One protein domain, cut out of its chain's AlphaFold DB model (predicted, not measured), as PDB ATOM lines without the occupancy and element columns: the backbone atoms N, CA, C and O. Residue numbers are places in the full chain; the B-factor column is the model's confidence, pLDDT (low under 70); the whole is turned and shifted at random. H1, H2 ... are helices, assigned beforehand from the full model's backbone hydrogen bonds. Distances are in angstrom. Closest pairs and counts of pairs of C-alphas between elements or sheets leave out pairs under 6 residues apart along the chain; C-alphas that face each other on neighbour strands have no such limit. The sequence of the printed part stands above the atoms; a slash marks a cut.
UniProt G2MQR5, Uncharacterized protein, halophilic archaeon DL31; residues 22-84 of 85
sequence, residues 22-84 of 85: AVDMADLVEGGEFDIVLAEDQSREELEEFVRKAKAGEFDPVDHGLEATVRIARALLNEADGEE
ATOM      1  N   ALA A  22     123.326 120.159 202.493       89.62
ATOM      2  CA  ALA A  22     124.213 120.813 201.543       89.62
ATOM      3  C   ALA A  22     125.682 120.539 201.895       89.62
ATOM      4  O   ALA A  22     126.455 120.137 201.023       89.62
ATOM      5  N   VAL A  23     126.061 120.714 203.164       88.12
ATOM      6  CA  VAL A  23     127.431 120.456 203.635       88.12
ATOM      7  C   VAL A  23     127.786 118.971 203.543       88.12
ATOM      8  O   VAL A  23     128.864 118.649 203.051       88.12
ATOM      9  N   ASP A  24     126.876 118.076 203.933       90.19
ATOM     10  CA  ASP A  24     127.055 116.623 203.826       90.19
ATOM     11  C   ASP A  24     127.279 116.200 202.365       90.19
ATOM     12  O   ASP A  24     128.183 115.423 202.064       90.19
ATOM     13  N   MET A  25     126.507 116.756 201.423       90.19
ATOM     14  CA  MET A  25     126.710 116.489 199.995       90.19
ATOM     15  C   MET A  25     128.065 116.999 199.500       90.19
ATOM     16  O   MET A  25     128.703 116.324 198.697       90.19
ATOM     17  N   ALA A  26     128.523 118.161 199.971       91.69
ATOM     18  CA  ALA A  26     129.846 118.661 199.614       91.69
ATOM     19  C   ALA A  26     130.965 117.727 200.103       91.69
ATOM     20  O   ALA A  26     131.876 117.442 199.328       91.69
ATOM     21  N   ASP A  27     130.861 117.195 201.326       91.56
ATOM     22  CA  ASP A  27     131.842 116.260 201.895       91.56
ATOM     23  C   ASP A  27     131.942 114.963 201.073       91.56
ATOM     24  O   ASP A  27     133.038 114.537 200.710       91.56
ATOM     25  N   LEU A  28     130.800 114.390 200.673       92.19
ATOM     26  CA  LEU A  28     130.757 113.186 199.832       92.19
ATOM     27  C   LEU A  28     131.395 113.401 198.452       92.19
ATOM     28  O   LEU A  28     132.101 112.524 197.947       92.19
ATOM     29  N   VAL A  29     131.160 114.564 197.835       90.69
ATOM     30  CA  VAL A  29     131.769 114.914 196.543       90.69
ATOM     31  C   VAL A  29     133.275 115.131 196.685       90.69
ATOM     32  O   VAL A  29     134.040 114.598 195.888       90.69
ATOM     33  N   GLU A  30     133.722 115.862 197.710       89.00
ATOM     34  CA  GLU A  30     135.154 116.068 197.984       89.00
ATOM     35  C   GLU A  30     135.875 114.755 198.338       89.00
ATOM     36  O   GLU A  30     137.053 114.589 198.019       89.00
ATOM     37  N   GLY A  31     135.170 113.815 198.971       89.94
ATOM     38  CA  GLY A  31     135.672 112.483 199.302       89.94
ATOM     39  C   GLY A  31     135.757 111.514 198.119       89.94
ATOM     40  O   GLY A  31     136.316 110.428 198.280       89.94
ATOM     41  N   GLY A  32     135.222 111.879 196.947       88.25
ATOM     42  CA  GLY A  32     135.175 111.000 195.776       88.25
ATOM     43  C   GLY A  32     134.214 109.816 195.934       88.25
ATOM     44  O   GLY A  32     134.394 108.790 195.280       88.25
ATOM     45  N   GLU A  33     133.199 109.927 196.802       92.06
ATOM     46  CA  GLU A  33     132.136 108.911 196.929       92.06
ATOM     47  C   GLU A  33     131.305 108.824 195.632       92.06
ATOM     48  O   GLU A  33     130.752 107.776 195.287       92.06
ATOM     49  N   PHE A  34     131.245 109.931 194.887       87.00
ATOM     50  CA  PHE A  34     130.551 110.039 193.612       87.00
ATOM     51  C   PHE A  34     131.523 110.346 192.473       87.00
ATOM     52  O   PHE A  34     132.336 111.260 192.568       87.00
ATOM     53  N   ASP A  35     131.355 109.634 191.361       86.50
ATOM     54  CA  ASP A  35     131.985 109.949 190.079       86.50
ATOM     55  C   ASP A  35     131.135 111.023 189.377       86.50
ATOM     56  O   ASP A  35     130.117 110.720 188.747       86.50
ATOM     57  N   ILE A  36     131.468 112.299 189.601       85.69
ATOM     58  CA  ILE A  36     130.715 113.441 189.065       85.69
ATOM     59  C   ILE A  36     131.587 114.198 188.076       85.69
ATOM     60  O   ILE A  36     132.664 114.677 188.414       85.69
ATOM     61  N   VAL A  37     131.058 114.383 186.871       87.19
ATOM     62  CA  VAL A  37     131.689 115.164 185.809       87.19
ATOM     63  C   VAL A  37     130.803 116.334 185.405       87.19
ATOM     64  O   VAL A  37     129.572 116.274 185.498       87.19
ATOM     65  N   LEU A  38     131.432 117.413 184.942       87.88
ATOM     66  CA  LEU A  38     130.710 118.542 184.374       87.88
ATOM     67  C   LEU A  38     130.036 118.101 183.065       87.88
ATOM     68  O   LEU A  38     130.672 117.503 182.200       87.88
ATOM     69  N   ALA A  39     128.739 118.377 182.922       89.12
ATOM     70  CA  ALA A  39     128.017 118.055 181.696       89.12
ATOM     71  C   ALA A  39     128.567 118.855 180.501       89.12
ATOM     72  O   ALA A  39     128.965 120.003 180.656       89.12
ATOM     73  N   GLU A  40     128.517 118.277 179.297       86.56
ATOM     74  CA  GLU A  40     129.092 118.871 178.074       86.56
ATOM     75  C   GLU A  40     128.503 120.245 177.700       86.56
ATOM     76  O   GLU A  40     129.159 121.047 177.044       86.56
ATOM     77  N   ASP A  41     127.263 120.521 178.111       90.38
ATOM     78  CA  ASP A  41     126.569 121.800 177.885       90.38
ATOM     79  C   ASP A  41     126.904 122.858 178.954       90.38
ATOM     80  O   ASP A  41     126.422 123.985 178.899       90.38
ATOM     81  N   GLN A  42     127.693 122.503 179.969       90.94
ATOM     82  CA  GLN A  42     128.063 123.399 181.059       90.94
ATOM     83  C   GLN A  42     129.495 123.901 180.883       90.94
ATOM     84  O   GLN A  42     130.427 123.136 180.636       90.94
ATOM     85  N   SER A  43     129.683 125.209 181.048       91.19
ATOM     86  CA  SER A  43     130.978 125.846 180.823       91.19
ATOM     87  C   SER A  43     131.856 125.801 182.070       91.19
ATOM     88  O   SER A  43     131.507 126.346 183.121       91.19
ATOM     89  N   ARG A  44     133.064 125.250 181.924       92.12
ATOM     90  CA  ARG A  44     134.107 125.298 182.960       92.12
ATOM     91  C   ARG A  44     134.425 126.735 183.386       92.12
ATOM     92  O   ARG A  44     134.487 127.027 184.575       92.12
ATOM     93  N   GLU A  45     134.580 127.639 182.421       93.25
ATOM     94  CA  GLU A  45     134.933 129.045 182.667       93.25
ATOM     95  C   GLU A  45     133.874 129.777 183.510       93.25
ATOM     96  O   GLU A  45     134.212 130.565 184.396       93.25
ATOM     97  N   GLU A  46     132.589 129.489 183.281       94.12
ATOM     98  CA  GLU A  46     131.491 130.059 184.071       94.12
ATOM     99  C   GLU A  46     131.510 129.531 185.508       94.12
ATOM    100  O   GLU A  46     131.298 130.294 186.455       94.12
ATOM    101  N   LEU A  47     131.831 128.247 185.689       94.88
ATOM    102  CA  LEU A  47     131.974 127.641 187.010       94.88
ATOM    103  C   LEU A  47     133.165 128.235 187.787       94.88
ATOM    104  O   LEU A  47     133.054 128.524 188.982       94.88
ATOM    105  N   GLU A  48     134.290 128.491 187.115       95.38
ATOM    106  CA  GLU A  48     135.446 129.185 187.700       95.38
ATOM    107  C   GLU A  48     135.115 130.632 188.087       95.38
ATOM    108  O   GLU A  48     135.516 131.110 189.158       95.38
ATOM    109  N   GLU A  49     134.371 131.342 187.236       96.38
ATOM    110  CA  GLU A  49     133.905 132.693 187.531       96.38
ATOM    111  C   GLU A  49     132.968 132.707 188.744       96.38
ATOM    112  O   GLU A  49     133.135 133.551 189.630       96.38
ATOM    113  N   PHE A  50     132.040 131.753 188.829       95.81
ATOM    114  CA  PHE A  50     131.157 131.592 189.982       95.81
ATOM    115  C   PHE A  50     131.951 131.456 191.289       95.81
ATOM    116  O   PHE A  50     131.738 132.228 192.229       95.81
ATOM    117  N   VAL A  51     132.933 130.546 191.335       95.50
ATOM    118  CA  VAL A  51     133.786 130.348 192.521       95.50
ATOM    119  C   VAL A  51     134.541 131.630 192.885       95.50
ATOM    120  O   VAL A  51     134.692 131.954 194.068       95.50
ATOM    121  N   ARG A  52     135.022 132.376 191.886       96.19
ATOM    122  CA  ARG A  52     135.726 133.647 192.100       96.19
ATOM    123  C   ARG A  52     134.811 134.700 192.726       96.19
ATOM    124  O   ARG A  52     135.202 135.299 193.727       96.19
ATOM    125  N   LYS A  53     133.610 134.889 192.173       96.50
ATOM    126  CA  LYS A  53     132.594 135.833 192.674       96.50
ATOM    127  C   LYS A  53     132.166 135.489 194.100       96.50
ATOM    128  O   LYS A  53     132.088 136.368 194.957       96.50
ATOM    129  N   ALA A  54     131.999 134.200 194.392       94.25
ATOM    130  CA  ALA A  54     131.665 133.736 195.734       94.25
ATOM    131  C   ALA A  54     132.752 134.040 196.760       94.25
ATOM    132  O   ALA A  54     132.462 134.591 197.818       94.25
ATOM    133  N   LYS A  55     134.022 133.809 196.416       89.69
ATOM    134  CA  LYS A  55     135.148 134.186 197.284       89.69
ATOM    135  C   LYS A  55     135.319 135.697 197.442       89.69
ATOM    136  O   LYS A  55     135.851 136.138 198.457       89.69
ATOM    137  N   ALA A  56     134.899 136.479 196.450       93.50
ATOM    138  CA  ALA A  56     134.903 137.936 196.519       93.50
ATOM    139  C   ALA A  56     133.762 138.502 197.387       93.50
ATOM    140  O   ALA A  56     133.740 139.708 197.631       93.50
ATOM    141  N   GLY A  57     132.848 137.652 197.873       92.19
ATOM    142  CA  GLY A  57     131.696 138.075 198.668       92.19
ATOM    143  C   GLY A  57     130.623 138.778 197.837       92.19
ATOM    144  O   GLY A  57     129.902 139.618 198.364       92.19
ATOM    145  N   GLU A  58     130.531 138.482 196.536       94.06
ATOM    146  CA  GLU A  58     129.518 139.085 195.655       94.06
ATOM    147  C   GLU A  58     128.117 138.471 195.821       94.06
ATOM    148  O   GLU A  58     127.148 139.027 195.306       94.06
ATOM    149  N   PHE A  59     127.990 137.352 196.543       90.75
ATOM    150  CA  PHE A  59     126.702 136.746 196.878       90.75
ATOM    151  C   PHE A  59     126.364 137.004 198.350       90.75
ATOM    152  O   PHE A  59     127.192 136.770 199.229       90.75
ATOM    153  N   ASP A  60     125.139 137.468 198.593       83.75
ATOM    154  CA  ASP A  60     124.567 137.703 199.919       83.75
ATOM    155  C   ASP A  60     123.140 137.114 199.965       83.75
ATOM    156  O   ASP A  60     122.384 137.316 199.003       83.75
ATOM    157  N   PRO A  61     122.764 136.375 201.027       84.12
ATOM    158  CA  PRO A  61     123.582 136.036 202.191       84.12
ATOM    159  C   PRO A  61     124.595 134.916 201.891       84.12
ATOM    160  O   PRO A  61     124.401 134.084 201.004       84.12
ATOM    161  N   VAL A  62     125.694 134.889 202.648       85.38
ATOM    162  CA  VAL A  62     126.632 133.756 202.645       85.38
ATOM    163  C   VAL A  62     126.094 132.685 203.591       85.38
ATOM    164  O   VAL A  62     126.428 132.659 204.774       85.38
ATOM    165  N   ASP A  63     125.220 131.835 203.059       88.12
ATOM    166  CA  ASP A  63     124.635 130.703 203.780       88.12
ATOM    167  C   ASP A  63     125.410 129.399 203.534       88.12
ATOM    168  O   ASP A  63     126.173 129.261 202.573       88.12
ATOM    169  N   HIS A  64     125.149 128.394 204.373       88.00
ATOM    170  CA  HIS A  64     125.772 127.069 204.292       88.00
ATOM    171  C   HIS A  64     125.609 126.412 202.911       88.00
ATOM    172  O   HIS A  64     126.529 125.769 202.406       88.00
ATOM    173  N   GLY A  65     124.471 126.640 202.246       89.50
ATOM    174  CA  GLY A  65     124.234 126.149 200.888       89.50
ATOM    175  C   GLY A  65     125.168 126.767 199.843       89.50
ATOM    176  O   GLY A  65     125.629 126.065 198.938       89.50
ATOM    177  N   LEU A  66     125.497 128.059 199.968       93.62
ATOM    178  CA  LEU A  66     126.450 128.716 199.071       93.62
ATOM    179  C   LEU A  66     127.860 128.157 199.289       93.62
ATOM    180  O   LEU A  66     128.537 127.812 198.319       93.62
ATOM    181  N   GLU A  67     128.275 128.019 200.548       92.00
ATOM    182  CA  GLU A  67     129.567 127.431 200.927       92.00
ATOM    183  C   GLU A  67     129.727 126.011 200.358       92.00
ATOM    184  O   GLU A  67     130.730 125.709 199.703       92.00
ATOM    185  N   ALA A  68     128.713 125.160 200.536       94.06
ATOM    186  CA  ALA A  68     128.677 123.809 199.982       94.06
ATOM    187  C   ALA A  68     128.773 123.803 198.449       94.06
ATOM    188  O   ALA A  68     129.575 123.068 197.872       94.06
ATOM    189  N   THR A  69     128.019 124.678 197.778       94.31
ATOM    190  CA  THR A  69     128.043 124.786 196.311       94.31
ATOM    191  C   THR A  69     129.431 125.180 195.799       94.31
ATOM    192  O   THR A  69     129.915 124.618 194.818       94.31
ATOM    193  N   VAL A  70     130.118 126.108 196.475       95.31
ATOM    194  CA  VAL A  70     131.489 126.513 196.123       95.31
ATOM    195  C   VAL A  70     132.484 125.368 196.312       95.31
ATOM    196  O   VAL A  70     133.412 125.235 195.512       95.31
ATOM    197  N   ARG A  71     132.316 124.541 197.349       94.12
ATOM    198  CA  ARG A  71     133.156 123.354 197.568       94.12
ATOM    199  C   ARG A  71     132.976 122.325 196.457       94.12
ATOM    200  O   ARG A  71     133.965 121.956 195.830       94.12
ATOM    201  N   ILE A  72     131.729 121.984 196.129       93.88
ATOM    202  CA  ILE A  72     131.394 121.074 195.021       93.88
ATOM    203  C   ILE A  72     131.970 121.600 193.701       93.88
ATOM    204  O   ILE A  72     132.669 120.876 192.997       93.88
ATOM    205  N   ALA A  73     131.757 122.884 193.387       94.44
ATOM    206  CA  ALA A  73     132.290 123.503 192.174       94.44
ATOM    207  C   ALA A  73     133.820 123.396 192.089       94.44
ATOM    208  O   ALA A  73     134.368 123.114 191.027       94.44
ATOM    209  N   ARG A  74     134.530 123.586 193.208       93.75
ATOM    210  CA  ARG A  74     135.992 123.441 193.251       93.75
ATOM    211  C   ARG A  74     136.447 121.997 193.072       93.75
ATOM    212  O   ARG A  74     137.467 121.803 192.419       93.75
ATOM    213  N   ALA A  75     135.729 121.027 193.633       92.56
ATOM    214  CA  ALA A  75     136.030 119.610 193.442       92.56
ATOM    215  C   ALA A  75     135.896 119.218 191.960       92.56
ATOM    216  O   ALA A  75     136.833 118.661 191.395       92.56
ATOM    217  N   LEU A  76     134.807 119.635 191.303       91.31
ATOM    218  CA  LEU A  76     134.583 119.395 189.868       91.31
ATOM    219  C   LEU A  76     135.664 120.026 188.983       91.31
ATOM    220  O   LEU A  76     136.129 119.410 188.030       91.31
ATOM    221  N   LEU A  77     136.077 121.256 189.299       91.25
ATOM    222  CA  LEU A  77     137.152 121.937 188.571       91.25
ATOM    223  C   LEU A  77     138.510 121.258 188.764       91.25
ATOM    224  O   LEU A  77     139.317 121.259 187.843       91.25
ATOM    225  N   ASN A  78     138.768 120.699 189.950       88.25
ATOM    226  CA  ASN A  78     140.003 119.979 190.241       88.25
ATOM    227  C   ASN A  78     140.065 118.628 189.512       88.25
ATOM    228  O   ASN A  78     141.119 118.287 188.987       88.25
ATOM    229  N   GLU A  79     138.953 117.892 189.449       84.31
ATOM    230  CA  GLU A  79     138.856 116.647 188.670       84.31
ATOM    231  C   GLU A  79     139.084 116.912 187.175       84.31
ATOM    232  O   GLU A  79     139.933 116.293 186.543       84.31
ATOM    233  N   ALA A  80     138.419 117.933 186.624       76.56
ATOM    234  CA  ALA A  80     138.584 118.314 185.221       76.56
ATOM    235  C   ALA A  80     140.022 118.741 184.851       76.56
ATOM    236  O   ALA A  80     140.385 118.687 183.679       76.56
ATOM    237  N   ASP A  81     140.829 119.188 185.819       73.94
ATOM    238  CA  ASP A  81     142.249 119.523 185.628       73.94
ATOM    239  C   ASP A  81     143.158 118.280 185.736       73.94
ATOM    240  O   ASP A  81     144.201 118.205 185.086       73.94
ATOM    241  N   GLY A  82     142.752 117.283 186.532       62.09
ATOM    242  CA  GLY A  82     143.461 116.010 186.708       62.09
ATOM    243  C   GLY A  82     143.411 115.095 185.480       62.09
ATOM    244  O   GLY A  82     144.352 114.340 185.243       62.09
ATOM    245  N   GLU A  83     142.365 115.223 184.664       56.22
ATOM    246  CA  GLU A  83     142.151 114.475 183.415       56.22
ATOM    247  C   GLU A  83     143.040 114.963 182.238       56.22
ATOM    248  O   GLU A  83     143.021 114.373 181.157       56.22
ATOM    249  N   GLU A  84     143.830 116.036 182.418       51.31
ATOM    250  CA  GLU A  84     144.738 116.602 181.396       51.31
ATOM    251  C   GLU A  84     146.208 116.110 181.489       51.31
ATOM    252  O   GLU A  84     147.079 116.649 180.799       51.31
TER     253      GLU A  84
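What this domain is: This is residues 22 to 84 of the 85 residues of an uncharacterized protein of halophilic archaeon DL31 (UniProt G2MQR5). Three helices stand side by side in a row, with the longest, H3, in the middle between H1 and H2. H2 and H3 form a helical hairpin, while the long link from H1 to H2, residues 31 to 43, crosses one face of the row past H3. The printed part has 63 residues, with three named helices in the order H1, H2, H3 and no named strand; the class is all helix, with 40 residues in the helices. The whole is compact, with a radius of gyration of the C-alphas of 11.8 A and spans of 33 by 25 by 18 A.

How they stand to each other: H1, residues 22 to 30, touches H3, residues 64 to 82; their closest C-alphas, those of Val 23 and Ala 68, are 5.1 A apart. They run the same way at a shallow tilt of 14 degrees. H1 and H2, residues 44 to 55, are apart. H2 touches H3, with the C-alphas of Val 51 and Val 70 closest at 5.7 A. These two form a helical hairpin, running opposite ways at a steep tilt of 40 degrees. In H1, H2 and H3 every O i to N i+4 pair is within hydrogen-bond range.

Where its parts are: H1 begins with C-alpha 22 at (124.213, 120.813, 201.543) and measures 12.4 A from first to last C-alpha. H2 measures 16.9 A, from C-alpha 44 at (134.107, 125.298, 182.960) to C-alpha 55. H3 measures 27.3 A and ends with C-alpha 82 at (143.461, 116.010, 186.708).

The domain as a whole: The two C-alphas farthest apart, those of Pro 61 and Glu 84, are 35.5 A apart. The printed part has no cut. The link from H1 to H2, 13 residues, is long; that from H2 to H3, 8 residues, is short. The mean pLDDT of the printed part is 88.9, with residues 82 to 84 under 70.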